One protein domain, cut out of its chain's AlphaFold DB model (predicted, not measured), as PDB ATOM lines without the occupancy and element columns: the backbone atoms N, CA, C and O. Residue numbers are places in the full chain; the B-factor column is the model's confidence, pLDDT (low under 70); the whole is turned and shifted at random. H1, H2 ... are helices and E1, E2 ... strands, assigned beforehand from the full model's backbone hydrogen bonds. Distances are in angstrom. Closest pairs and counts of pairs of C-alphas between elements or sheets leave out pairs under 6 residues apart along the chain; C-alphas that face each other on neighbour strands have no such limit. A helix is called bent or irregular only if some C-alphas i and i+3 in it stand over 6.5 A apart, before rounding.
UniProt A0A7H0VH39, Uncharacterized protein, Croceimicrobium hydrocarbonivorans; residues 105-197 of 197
ATOM      1  N   ARG A 105     -29.295  48.752 -25.095       51.41
ATOM      2  CA  ARG A 105     -30.213  47.653 -25.331       51.41
ATOM      3  C   ARG A 105     -30.771  47.862 -26.724       51.41
ATOM      4  O   ARG A 105     -31.759  48.564 -26.909       51.41
ATOM      5  N   VAL A 106     -30.176  47.192 -27.709       55.47
ATOM      6  CA  VAL A 106     -31.060  46.554 -28.679       55.47
ATOM      7  C   VAL A 106     -31.965  45.688 -27.813       55.47
ATOM      8  O   VAL A 106     -31.520  44.691 -27.248       55.47
ATOM      9  N   ASP A 107     -33.157  46.212 -27.534       68.00
ATOM     10  CA  ASP A 107     -34.055  45.619 -26.564       68.00
ATOM     11  C   ASP A 107     -34.306  44.186 -27.026       68.00
ATOM     12  O   ASP A 107     -34.534  43.951 -28.218       68.00
ATOM     13  N   THR A 108     -34.238  43.214 -26.117       79.69
ATOM     14  CA  THR A 108     -34.617  41.829 -26.422       79.69
ATOM     15  C   THR A 108     -35.959  41.805 -27.151       79.69
ATOM     16  O   THR A 108     -36.168  41.004 -28.060       79.69
ATOM     17  N   PHE A 109     -36.834  42.758 -26.824       86.50
ATOM     18  CA  PHE A 109     -38.090  42.972 -27.512       86.50
ATOM     19  C   PHE A 109     -37.957  43.426 -28.981       86.50
ATOM     20  O   PHE A 109     -38.637  42.882 -29.849       86.50
ATOM     21  N   PHE A 110     -37.041  44.343 -29.301       88.69
ATOM     22  CA  PHE A 110     -36.760  44.771 -30.678       88.69
ATOM     23  C   PHE A 110     -36.211  43.621 -31.539       88.69
ATOM     24  O   PHE A 110     -36.658  43.422 -32.670       88.69
ATOM     25  N   ILE A 111     -35.295  42.813 -30.990       88.62
ATOM     26  CA  ILE A 111     -34.794  41.597 -31.660       88.62
ATOM     27  C   ILE A 111     -35.919  40.604 -31.881       88.62
ATOM     28  O   ILE A 111     -36.048  40.049 -32.973       88.62
ATOM     29  N   ARG A 112     -36.758  40.405 -30.865       91.00
ATOM     30  CA  ARG A 112     -37.900  39.508 -30.967       91.00
ATOM     31  C   ARG A 112     -38.834  39.928 -32.100       91.00
ATOM     32  O   ARG A 112     -39.288  39.057 -32.826       91.00
ATOM     33  N   CYS A 113     -39.054  41.227 -32.323       93.88
ATOM     34  CA  CYS A 113     -39.834  41.700 -33.474       93.88
ATOM     35  C   CYS A 113     -39.233  41.225 -34.810       93.88
ATOM     36  O   CYS A 113     -39.961  40.702 -35.648       93.88
ATOM     37  N   TYR A 114     -37.913  41.344 -35.001       93.06
ATOM     38  CA  TYR A 114     -37.243  40.818 -36.201       93.06
ATOM     39  C   TYR A 114     -37.384  39.299 -36.332       93.06
ATOM     40  O   TYR A 114     -37.649  38.786 -37.417       93.06
ATOM     41  N   GLN A 115     -37.202  38.570 -35.232       93.75
ATOM     42  CA  GLN A 115     -37.297  37.111 -35.237       93.75
ATOM     43  C   GLN A 115     -38.698  36.617 -35.575       93.75
ATOM     44  O   GLN A 115     -38.822  35.613 -36.271       93.75
ATOM     45  N   MET A 116     -39.731  37.303 -35.085       95.38
ATOM     46  CA  MET A 116     -41.115  36.954 -35.378       95.38
ATOM     47  C   MET A 116     -41.503  37.312 -36.817       95.38
ATOM     48  O   MET A 116     -42.225  36.546 -37.444       95.38
ATOM     49  N   GLU A 117     -40.996  38.423 -37.362       95.19
ATOM     50  CA  GLU A 117     -41.307  38.840 -38.735       95.19
ATOM     51  C   GLU A 117     -40.613  37.978 -39.794       95.19
ATOM     52  O   GLU A 117     -41.238  37.566 -40.767       95.19
ATOM     53  N   PHE A 118     -39.320  37.694 -39.618       94.00
ATOM     54  CA  PHE A 118     -38.519  37.035 -40.655       94.00
ATOM     55  C   PHE A 118     -38.242  35.558 -40.370       94.00
ATOM     56  O   PHE A 118     -37.876  34.814 -41.279       94.00
ATOM     57  N   GLY A 119     -38.384  35.119 -39.121       94.00
ATOM     58  CA  GLY A 119     -37.867  33.836 -38.666       94.00
ATOM     59  C   GLY A 119     -36.360  33.878 -38.393       94.00
ATOM     60  O   GLY A 119     -35.598  34.650 -38.983       94.00
ATOM     61  N   LYS A 120     -35.910  33.012 -37.479       92.25
ATOM     62  CA  LYS A 120     -34.519  32.975 -36.992       92.25
ATOM     63  C   LYS A 120     -33.501  32.711 -38.107       92.25
ATOM     64  O   LYS A 120     -32.481  33.392 -38.169       92.25
ATOM     65  N   ASP A 121     -33.787  31.758 -38.992       92.56
ATOM     66  CA  ASP A 121     -32.858  31.361 -40.059       92.56
ATOM     67  C   ASP A 121     -32.705  32.449 -41.124       92.56
ATOM     68  O   ASP A 121     -31.587  32.754 -41.542       92.56
ATOM     69  N   SER A 122     -33.814  33.090 -41.509       93.94
ATOM     70  CA  SER A 122     -33.797  34.221 -42.440       93.94
ATOM     71  C   SER A 122     -33.011  35.391 -41.852       93.94
ATOM     72  O   SER A 122     -32.084  35.892 -42.484       93.94
ATOM     73  N   LEU A 123     -33.297  35.768 -40.599       93.06
ATOM     74  CA  LEU A 123     -32.582  36.845 -39.915       93.06
ATOM     75  C   LEU A 123     -31.082  36.561 -39.800       93.06
ATOM     76  O   LEU A 123     -30.263  37.438 -40.077       93.06
ATOM     77  N   ARG A 124     -30.708  35.327 -39.452       93.19
ATOM     78  CA  ARG A 124     -29.308  34.900 -39.430       93.19
ATOM     79  C   ARG A 124     -28.655  35.032 -40.804       93.19
ATOM     80  O   ARG A 124     -27.564  35.586 -40.889       93.19
ATOM     81  N   SER A 125     -29.312  34.561 -41.863       93.69
ATOM     82  CA  SER A 125     -28.788  34.672 -43.227       93.69
ATOM     83  C   SER A 125     -28.620  36.133 -43.658       93.69
ATOM     84  O   SER A 125     -27.624  36.469 -44.301       93.69
ATOM     85  N   MET A 126     -29.553  37.015 -43.285       94.12
ATOM     86  CA  MET A 126     -29.427  38.454 -43.543       94.12
ATOM     87  C   MET A 126     -28.194  39.023 -42.841       94.12
ATOM     88  O   MET A 126     -27.360  39.643 -43.488       94.12
ATOM     89  N   LEU A 127     -28.017  38.739 -41.550       93.31
ATOM     90  CA  LEU A 127     -26.845  39.196 -40.800       93.31
ATOM     91  C   LEU A 127     -25.535  38.662 -41.390       93.31
ATOM     92  O   LEU A 127     -24.601  39.426 -41.619       93.31
ATOM     93  N   ASP A 128     -25.451  37.360 -41.658       91.06
ATOM     94  CA  ASP A 128     -24.213  36.736 -42.133       91.06
ATOM     95  C   ASP A 128     -23.773  37.290 -43.500       91.06
ATOM     96  O   ASP A 128     -22.572  37.401 -43.750       91.06
ATOM     97  N   THR A 129     -24.724  37.695 -44.348       92.62
ATOM     98  CA  THR A 129     -24.440  38.292 -45.665       92.62
ATOM     99  C   THR A 129     -24.122  39.783 -45.608       92.62
ATOM    100  O   THR A 129     -23.376  40.271 -46.457       92.62
ATOM    101  N   THR A 130     -24.635  40.521 -44.618       94.94
ATOM    102  CA  THR A 130     -24.448  41.977 -44.550       94.94
ATOM    103  C   THR A 130     -23.416  42.450 -43.536       94.94
ATOM    104  O   THR A 130     -23.019  43.613 -43.584       94.94
ATOM    105  N   LEU A 131     -22.900  41.570 -42.673       94.00
ATOM    106  CA  LEU A 131     -21.875  41.929 -41.684       94.00
ATOM    107  C   LEU A 131     -20.567  42.454 -42.298       94.00
ATOM    108  O   LEU A 131     -19.861  43.223 -41.653       94.00
ATOM    109  N   ALA A 132     -20.248  42.078 -43.538       92.56
ATOM    110  CA  ALA A 132     -19.103  42.633 -44.263       92.56
ATOM    111  C   ALA A 132     -19.315  44.096 -44.705       92.56
ATOM    112  O   ALA A 132     -18.350  44.789 -45.001       92.56
ATOM    113  N   ASN A 133     -20.565  44.570 -44.719       94.88
ATOM    114  CA  ASN A 133     -20.966  45.905 -45.174       94.88
ATOM    115  C   ASN A 133     -21.350  46.827 -44.004       94.88
ATOM    116  O   ASN A 133     -22.113  47.780 -44.179       94.88
ATOM    117  N   VAL A 134     -20.888  46.517 -42.790       95.94
ATOM    118  CA  VAL A 134     -21.174  47.328 -41.603       95.94
ATOM    119  C   VAL A 134     -20.549  48.707 -41.746       95.94
ATOM    120  O   VAL A 134     -19.380  48.841 -42.091       95.94
ATOM    121  N   GLN A 135     -21.319  49.738 -41.416       95.50
ATOM    122  CA  GLN A 135     -20.846  51.117 -41.418       95.50
ATOM    123  C   GLN A 135     -20.506  51.538 -39.990       95.50
ATOM    124  O   GLN A 135     -21.375  51.534 -39.113       95.50
ATOM    125  N   ILE A 136     -19.250  51.916 -39.750       94.88
ATOM    126  CA  ILE A 136     -18.776  52.353 -38.430       94.88
ATOM    127  C   ILE A 136     -18.651  53.878 -38.410       94.88
ATOM    128  O   ILE A 136     -17.710  54.457 -38.961       94.88
ATOM    129  N   ASN A 137     -19.582  54.534 -37.716       92.88
ATOM    130  CA  ASN A 137     -19.476  55.952 -37.400       92.88
ATOM    131  C   ASN A 137     -18.626  56.131 -36.139       92.88
ATOM    132  O   ASN A 137     -19.077  55.860 -35.027       92.88
ATOM    133  N   HIS A 138     -17.399  56.600 -36.340       90.06
ATOM    134  CA  HIS A 138     -16.406  56.842 -35.295       90.06
ATOM    135  C   HIS A 138     -16.034  58.333 -35.168       90.06
ATOM    136  O   HIS A 138     -15.127  58.681 -34.421       90.06
ATOM    137  N   GLN A 139     -16.705  59.222 -35.911       88.69
ATOM    138  CA  GLN A 139     -16.353  60.648 -35.961       88.69
ATOM    139  C   GLN A 139     -16.999  61.454 -34.833       88.69
ATOM    140  O   GLN A 139     -16.407  62.413 -34.346       88.69
ATOM    141  N   ASN A 140     -18.206  61.067 -34.418       86.50
ATOM    142  CA  ASN A 140     -18.975  61.762 -33.394       86.50
ATOM    143  C   ASN A 140     -19.491  60.763 -32.364       86.50
ATOM    144  O   ASN A 140     -19.906  59.664 -32.719       86.50
ATOM    145  N   TYR A 141     -19.484  61.164 -31.095       84.19
ATOM    146  CA  TYR A 141     -20.116  60.390 -30.037       84.19
ATOM    147  C   TYR A 141     -21.653  60.558 -30.097       84.19
ATOM    148  O   TYR A 141     -22.113  61.692 -30.261       84.19
ATOM    149  N   PRO A 142     -22.453  59.484 -29.923       88.31
ATOM    150  CA  PRO A 142     -22.032  58.104 -29.673       88.31
ATOM    151  C   PRO A 142     -21.467  57.420 -30.922       88.31
ATOM    152  O   PRO A 142     -21.980  57.596 -32.025       88.31
ATOM    153  N   PHE A 143     -20.435  56.596 -30.732       89.94
ATOM    154  CA  PHE A 143     -19.892  55.761 -31.801       89.94
ATOM    155  C   PHE A 143     -20.870  54.635 -32.118       89.94
ATOM    156  O   PHE A 143     -21.401  53.999 -31.203       89.94
ATOM    157  N   THR A 144     -21.119  54.377 -33.400       91.94
ATOM    158  CA  THR A 144     -22.136  53.401 -33.808       91.94
ATOM    159  C   THR A 144     -21.651  52.476 -34.906       91.94
ATOM    160  O   THR A 144     -21.052  52.936 -35.878       91.94
ATOM    161  N   ALA A 145     -22.033  51.208 -34.814       93.69
ATOM    162  CA  ALA A 145     -21.976  50.259 -35.912       93.69
ATOM    163  C   ALA A 145     -23.382  50.057 -36.490       93.69
ATOM    164  O   ALA A 145     -24.339  49.797 -35.755       93.69
ATOM    165  N   ARG A 146     -23.508  50.197 -37.809       93.94
ATOM    166  CA  ARG A 146     -24.774  50.097 -38.536       93.94
ATOM    167  C   ARG A 146     -24.713  48.896 -39.469       93.94
ATOM    168  O   ARG A 146     -23.906  48.888 -40.395       93.94
ATOM    169  N   ILE A 147     -25.541  47.888 -39.214       94.00
ATOM    170  CA  ILE A 147     -25.662  46.702 -40.067       94.00
ATOM    171  C   ILE A 147     -26.844  46.930 -41.017       94.00
ATOM    172  O   ILE A 147     -27.989  46.883 -40.550       94.00
ATOM    173  N   PRO A 148     -26.621  47.189 -42.317       94.75
ATOM    174  CA  PRO A 148     -27.719  47.198 -43.275       94.75
ATOM    175  C   PRO A 148     -28.295  45.782 -43.379       94.75
ATOM    176  O   PRO A 148     -27.546  44.811 -43.405       94.75
ATOM    177  N   LEU A 149     -29.611  45.637 -43.425       91.81
ATOM    178  CA  LEU A 149     -30.274  44.360 -43.681       91.81
ATOM    179  C   LEU A 149     -30.748  44.315 -45.137       91.81
ATOM    180  O   LEU A 149     -31.015  45.346 -45.755       91.81
ATOM    181  N   SER A 150     -30.872  43.116 -45.711       89.50
ATOM    182  CA  SER A 150     -31.268  42.958 -47.120       89.50
ATOM    183  C   SER A 150     -32.711  43.386 -47.412       89.50
ATOM    184  O   SER A 150     -33.063  43.568 -48.573       89.50
ATOM    185  N   ASN A 151     -33.545  43.560 -46.383       85.75
ATOM    186  CA  ASN A 151     -34.905  44.093 -46.497       85.75
ATOM    187  C   ASN A 151     -34.957  45.638 -46.535       85.75
ATOM    188  O   ASN A 151     -36.046  46.197 -46.608       85.75
ATOM    189  N   GLY A 152     -33.809  46.321 -46.466       89.50
ATOM    190  CA  GLY A 152     -33.717  47.783 -46.437       89.50
ATOM    191  C   GLY A 152     -33.680  48.396 -45.033       89.50
ATOM    192  O   GLY A 152     -33.391  49.587 -44.911       89.50
ATOM    193  N   ASP A 153     -33.899  47.608 -43.976       90.25
ATOM    194  CA  ASP A 153     -33.742  48.076 -42.597       90.25
ATOM    195  C   ASP A 153     -32.260  48.251 -42.225       90.25
ATOM    196  O   ASP A 153     -31.339  47.820 -42.918       90.25
ATOM    197  N   THR A 154     -32.004  48.885 -41.079       90.88
ATOM    198  CA  THR A 154     -30.656  48.993 -40.509       90.88
ATOM    199  C   THR A 154     -30.692  48.751 -39.008       90.88
ATOM    200  O   THR A 154     -31.372  49.469 -38.273       90.88
ATOM    201  N   LEU A 155     -29.903  47.785 -38.538       89.81
ATOM    202  CA  LEU A 155     -29.658  47.597 -37.111       89.81
ATOM    203  C   LEU A 155     -28.556  48.553 -36.661       89.81
ATOM    204  O   LEU A 155     -27.473  48.567 -37.242       89.81
ATOM    205  N   ASN A 156     -28.825  49.336 -35.619       88.56
ATOM    206  CA  ASN A 156     -27.873  50.302 -35.078       88.56
ATOM    207  C   ASN A 156     -27.419  49.846 -33.690       88.56
ATOM    208  O   ASN A 156     -28.246  49.613 -32.809       88.56
ATOM    209  N   PHE A 157     -26.107  49.751 -33.496       87.69
ATOM    210  CA  PHE A 157     -25.491  49.365 -32.231       87.69
ATOM    211  C   PHE A 157     -24.586  50.486 -31.745       87.69
ATOM    212  O   PHE A 157     -23.726  50.950 -32.494       87.69
ATOM    213  N   VAL A 158     -24.752  50.896 -30.488       88.19
ATOM    214  CA  VAL A 158     -23.801  51.800 -29.833       88.19
ATOM    215  C   VAL A 158     -22.568  51.009 -29.419       88.19
ATOM    216  O   VAL A 158     -22.664  49.944 -28.805       88.19
ATOM    217  N   MET A 159     -21.407  51.527 -29.795       89.06
ATOM    218  CA  MET A 159     -20.113  50.968 -29.436       89.06
ATOM    219  C   MET A 159     -19.667  51.527 -28.087       89.06
ATOM    220  O   MET A 159     -19.864  52.705 -27.785       89.06
ATOM    221  N   ASP A 160     -19.047  50.676 -27.279       89.94
ATOM    222  CA  ASP A 160     -18.509  51.069 -25.984       89.94
ATOM    223  C   ASP A 160     -17.095  51.621 -26.177       89.94
ATOM    224  O   ASP A 160     -16.225  50.946 -26.722       89.94
ATOM    225  N   LEU A 161     -16.853  52.854 -25.732       88.25
ATOM    226  CA  LEU A 161     -15.573  53.531 -25.956       88.25
ATOM    227  C   LEU A 161     -14.383  52.786 -25.337       88.25
ATOM    228  O   LEU A 161     -13.281  52.853 -25.874       88.25
ATOM    229  N   ILE A 162     -14.578  52.105 -24.207       90.06
ATOM    230  CA  ILE A 162     -13.495  51.415 -23.503       90.06
ATOM    231  C   ILE A 162     -13.232  50.065 -24.170       90.06
ATOM    232  O   ILE A 162     -12.087  49.754 -24.499       90.06
ATOM    233  N   ARG A 163     -14.286  49.279 -24.394       90.62
ATOM    234  CA  ARG A 163     -14.218  47.938 -24.986       90.62
ATOM    235  C   ARG A 163     -13.818  47.970 -26.459       90.62
ATOM    236  O   ARG A 163     -13.067  47.106 -26.897       90.62
ATOM    237  N   ASP A 164     -14.318  48.946 -27.210       92.81
ATOM    238  CA  ASP A 164     -14.192  49.016 -28.669       92.81
ATOM    239  C   ASP A 164     -13.163  50.079 -29.109       92.81
ATOM    240  O   ASP A 164     -13.135  50.486 -30.271       92.81
ATOM    241  N   LYS A 165     -12.298  50.532 -28.187       94.50
ATOM    242  CA  LYS A 165     -11.296  51.589 -28.410       94.50
ATOM    243  C   LYS A 165     -10.411  51.335 -29.629       94.50
ATOM    244  O   LYS A 165     -10.154  52.249 -30.401       94.50
ATOM    245  N   ASP A 166      -9.911  50.119 -29.782       94.19
ATOM    246  CA  ASP A 166      -9.022  49.728 -30.877       94.19
ATOM    247  C   ASP A 166      -9.732  49.711 -32.235       94.19
ATOM    248  O   ASP A 166      -9.152  50.139 -33.230       94.19
ATOM    249  N   ILE A 167     -11.011  49.328 -32.268       93.69
ATOM    250  CA  ILE A 167     -11.858  49.481 -33.457       93.69
ATOM    251  C   ILE A 167     -12.027  50.969 -33.780       93.69
ATOM    252  O   ILE A 167     -11.896  51.370 -34.929       93.69
ATOM    253  N   ILE A 168     -12.295  51.807 -32.779       92.00
ATOM    254  CA  ILE A 168     -12.497  53.252 -32.973       92.00
ATOM    255  C   ILE A 168     -11.209  53.941 -33.460       92.00
ATOM    256  O   ILE A 168     -11.279  54.888 -34.238       92.00
ATOM    257  N   GLN A 169     -10.040  53.470 -33.012       91.81
ATOM    258  CA  GLN A 169      -8.736  54.073 -33.304       91.81
ATOM    259  C   GLN A 169      -8.032  53.519 -34.549       91.81
ATOM    260  O   GLN A 169      -7.042  54.116 -34.976       91.81
ATOM    261  N   SER A 170      -8.484  52.403 -35.133       91.94
ATOM    262  CA  SER A 170      -7.868  51.888 -36.361       91.94
ATOM    263  C   SER A 170      -8.091  52.856 -37.529       91.94
ATOM    264  O   SER A 170      -9.185  53.387 -37.737       91.94
ATOM    265  N   ASN A 171      -7.034  53.068 -38.317       90.19
ATOM    266  CA  ASN A 171      -7.045  53.966 -39.473       90.19
ATOM    267  C   ASN A 171      -7.637  53.313 -40.733       90.19
ATOM    268  O   ASN A 171      -8.005  54.028 -41.666       90.19
ATOM    269  N   LEU A 172      -7.749  51.982 -40.773       93.69
ATOM    270  CA  LEU A 172      -8.207  51.236 -41.944       93.69
ATOM    271  C   LEU A 172      -9.660  50.801 -41.762       93.69
ATOM    272  O   LEU A 172      -9.992  50.072 -40.832       93.69
ATOM    273  N   GLU A 173     -10.537  51.227 -42.669       92.44
ATOM    274  CA  GLU A 173     -11.967  50.911 -42.581       92.44
ATOM    275  C   GLU A 173     -12.246  49.406 -42.603       92.44
ATOM    276  O   GLU A 173     -13.000  48.913 -41.767       92.44
ATOM    277  N   GLU A 174     -11.576  48.671 -43.490       93.25
ATOM    278  CA  GLU A 174     -11.710  47.216 -43.602       93.25
ATOM    279  C   GLU A 174     -11.314  46.495 -42.304       93.25
ATOM    280  O   GLU A 174     -12.000  45.569 -41.871       93.25
ATOM    281  N   GLU A 175     -10.251  46.958 -41.637       94.19
ATOM    282  CA  GLU A 175      -9.808  46.411 -40.352       94.19
ATOM    283  C   GLU A 175     -10.846  46.679 -39.254       94.19
ATOM    284  O   GLU A 175     -11.200  45.761 -38.509       94.19
ATOM    285  N   ARG A 176     -11.395  47.904 -39.190       94.12
ATOM    286  CA  ARG A 176     -12.460  48.253 -38.236       94.12
ATOM    287  C   ARG A 176     -13.672  47.345 -38.400       94.12
ATOM    288  O   ARG A 176     -14.168  46.805 -37.411       94.12
ATOM    289  N   VAL A 177     -14.137  47.175 -39.637       95.19
ATOM    290  CA  VAL A 177     -15.311  46.355 -39.955       95.19
ATOM    291  C   VAL A 177     -15.062  44.892 -39.603       95.19
ATOM    292  O   VAL A 177     -15.873  44.295 -38.892       95.19
ATOM    293  N   ALA A 178     -13.928  44.324 -40.021       94.94
ATOM    294  CA  ALA A 178     -13.589  42.932 -39.742       94.94
ATOM    295  C   ALA A 178     -13.459  42.655 -38.235       94.94
ATOM    296  O   ALA A 178     -14.019  41.674 -37.731       94.94
ATOM    297  N   LEU A 179     -12.768  43.534 -37.502       95.19
ATOM    298  CA  LEU A 179     -12.574  43.405 -36.059       95.19
ATOM    299  C   LEU A 179     -13.898  43.545 -35.299       95.19
ATOM    300  O   LEU A 179     -14.199  42.718 -34.433       95.19
ATOM    301  N   TRP A 180     -14.718  44.540 -35.654       95.12
ATOM    302  CA  TRP A 180     -16.036  44.727 -35.052       95.12
ATOM    303  C   TRP A 180     -16.957  43.541 -35.322       95.12
ATOM    304  O   TRP A 180     -17.530  42.997 -34.380       95.12
ATOM    305  N   ALA A 181     -17.064  43.090 -36.574       95.25
ATOM    306  CA  ALA A 181     -17.929  41.973 -36.946       95.25
ATOM    307  C   ALA A 181     -17.523  40.677 -36.227       95.25
ATOM    308  O   ALA A 181     -18.388  39.938 -35.751       95.25
ATOM    309  N   SER A 182     -16.216  40.419 -36.096       94.88
ATOM    310  CA  SER A 182     -15.688  39.281 -35.336       94.88
ATOM    311  C   SER A 182     -16.114  39.333 -33.864       94.88
ATOM    312  O   SER A 182     -16.666  38.363 -33.342       94.88
ATOM    313  N   ARG A 183     -15.953  40.490 -33.206       94.88
ATOM    314  CA  ARG A 183     -16.375  40.671 -31.808       94.88
ATOM    315  C   ARG A 183     -17.880  40.598 -31.634       94.88
ATOM    316  O   ARG A 183     -18.343  39.946 -30.705       94.88
ATOM    317  N   PHE A 184     -18.639  41.226 -32.526       93.25
ATOM    318  CA  PHE A 184     -20.096  41.209 -32.497       93.25
ATOM    319  C   PHE A 184     -20.634  39.775 -32.523       93.25
ATOM    320  O   PHE A 184     -21.474  39.434 -31.691       93.25
ATOM    321  N   LYS A 185     -20.079  38.903 -33.378       94.12
ATOM    322  CA  LYS A 185     -20.445  37.476 -33.440       94.12
ATOM    323  C   LYS A 185     -20.200  36.707 -32.137       94.12
ATOM    324  O   LYS A 185     -20.833  35.677 -31.923       94.12
ATOM    325  N   ALA A 186     -19.308  37.194 -31.277       93.81
ATOM    326  CA  ALA A 186     -19.018  36.607 -29.972       93.81
ATOM    327  C   ALA A 186     -19.904  37.157 -28.835       93.81
ATOM    328  O   ALA A 186     -19.740  36.743 -27.690       93.81
ATOM    329  N   THR A 187     -20.822  38.090 -29.113       90.50
ATOM    330  CA  THR A 187     -21.699  38.686 -28.091       90.50
ATOM    331  C   THR A 187     -22.986  37.893 -27.870       90.50
ATOM    332  O   THR A 187     -23.543  37.307 -28.803       90.50
ATOM    333  N   ASP A 188     -23.539  37.996 -26.658       89.75
ATOM    334  CA  ASP A 188     -24.893  37.518 -26.336       89.75
ATOM    335  C   ASP A 188     -25.959  38.167 -27.226       89.75
ATOM    336  O   ASP A 188     -26.975  37.555 -27.536       89.75
ATOM    337  N   MET A 189     -25.714  39.393 -27.692       87.00
ATOM    338  CA  MET A 189     -26.619  40.104 -28.590       87.00
ATOM    339  C   MET A 189     -26.744  39.406 -29.948       87.00
ATOM    340  O   MET A 189     -27.852  39.203 -30.447       87.00
ATOM    341  N   TYR A 190     -25.619  38.999 -30.543       90.75
ATOM    342  CA  TYR A 190     -25.642  38.210 -31.773       90.75
ATOM    343  C   TYR A 190     -26.267  36.837 -31.529       90.75
ATOM    344  O   TYR A 190     -27.110  36.414 -32.319       90.75
ATOM    345  N   ALA A 191     -25.931  36.174 -30.415       91.69
ATOM    346  CA  ALA A 191     -26.549  34.903 -30.034       91.69
ATOM    347  C   ALA A 191     -28.078  35.023 -29.892       91.69
ATOM    348  O   ALA A 191     -28.805  34.158 -30.384       91.69
ATOM    349  N   MET A 192     -28.564  36.117 -29.301       89.44
ATOM    350  CA  MET A 192     -29.982  36.441 -29.189       89.44
ATOM    351  C   MET A 192     -30.609  36.656 -30.561       89.44
ATOM    352  O   MET A 192     -31.627  36.034 -30.831       89.44
ATOM    353  N   LEU A 193     -29.995  37.458 -31.441       88.81
ATOM    354  CA  LEU A 193     -30.468  37.705 -32.812       88.81
ATOM    355  C   LEU A 193     -30.679  36.405 -33.588       88.81
ATOM    356  O   LEU A 193     -31.741  36.198 -34.175       88.81
ATOM    357  N   ILE A 194     -29.711  35.491 -33.529       90.56
ATOM    358  CA  ILE A 194     -29.791  34.204 -34.233       90.56
ATOM    359  C   ILE A 194     -30.530  33.115 -33.434       90.56
ATOM    360  O   ILE A 194     -30.604  31.972 -33.878       90.56
ATOM    361  N   GLY A 195     -31.074  33.455 -32.261       86.06
ATOM    362  CA  GLY A 195     -31.942  32.596 -31.456       86.06
ATOM    363  C   GLY A 195     -31.255  31.400 -30.791       86.06
ATOM    364  O   GLY A 195     -31.876  30.337 -30.726       86.06
ATOM    365  N   LYS A 196     -30.003  31.571 -30.342       87.69
ATOM    366  CA  LYS A 196     -29.193  30.579 -29.601       87.69
ATOM    367  C   LYS A 196     -29.245  30.712 -28.070       87.69
ATOM    368  O   LYS A 196     -28.707  29.836 -27.397       87.69
ATOM    369  N   LEU A 197     -29.835  31.788 -27.552       79.88
ATOM    370  CA  LEU A 197     -30.169  31.979 -26.134       79.88
ATOM    371  C   LEU A 197     -31.641  31.629 -25.914       79.88
ATOM    372  O   LEU A 197     -31.938  31.012 -24.872       79.88
TER     373      LEU A 197
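What this domain is: This is residues 105 to 197 of the 197 residues of an uncharacterized protein of Croceimicrobium hydrocarbonivorans (UniProt A0A7H0VH39). A small, slightly uneven sheet of three antiparallel strands, E1, E2 and E3, has H2 and H4 over one face, while its other face bears no named helix. H1 lies at one end of the long axis, with H5 packing on it from nearer the middle, and the short H3 lies at the other end, where it packs on H4. The 93 printed residues hold five named helices and three named strands, in the order H1 H2 E1 E2 E3 H3 H4 H5; the sheet order is E1 - E2 - E3, and the class is mixed, helices and strands. The whole is compact, with a radius of gyration of the C-alphas of 13.0 A, and elongated, spanning 37 by 22 by 21 A.

Where its parts are: H1, residues 108 to 118, begins at C-alpha 108 (-34.617, 41.829, -26.422) and is 15.5 A long. H2, residues 120 to 133, is 20.4 A long and irregular: C-alphas 129 and 132 are 7.0 A apart. E1 is residues 135 to 137, 6.4 A long. E2, residues 144 to 148, is 12.6 A long and begins at (-22.136, 53.401, -33.808). E3, residues 154 to 158, is 13.0 A long. H3 is residues 165 to 169, 6.1 A, and H4 is residues 173 to 185, 18.3 A. H5, residues 188 to 193, is 8.5 A long and ends at C-alpha 193 (-30.468, 37.705, -32.812).

How they stand to each other: The strands form a meander, each the antiparallel neighbour of the one before. The hairpin E1 and E2 has N 137 and O 144 within hydrogen-bond range at 2.8 A; the hairpin E2 and E3 has N 147 and O 155 at 2.8 A. H2 and H4 are on one face of the sheet, giving two layers. With residues 131 to 133 alone H2 touches H4, at a shallow tilt of 23 degrees, opposite ways; the closest C-alphas, of Leu 131 and Ala 181, are 6.2 A apart. H1 touches H5 at a shallow tilt of 31 degrees, the same way, with C-alphas of Ile 111 and Leu 193 closest at 5.9 A. H2 and H5 only just touch, with 3 pairs of C-alphas within 8 A, the closest being those of Arg 124 and Leu 193, 7.3 A. H3 touches H4, closest at the C-alphas of Ile 167 and Arg 176, 5.0 A. H1 and H3 are apart. Every O i to N i+4 pair is within hydrogen-bond range in H1, H3, H4 and H5, and 8 of 10 are in H2.

The domain as a whole: The two C-alphas farthest apart, of Met 116 and Asn 171, are 38.3 A apart. The printed part has no cut and no long link, and it ends at residue 197, the chain's last. The mean pLDDT of the printed part is 90.5; residues 105 to 107 are under 70.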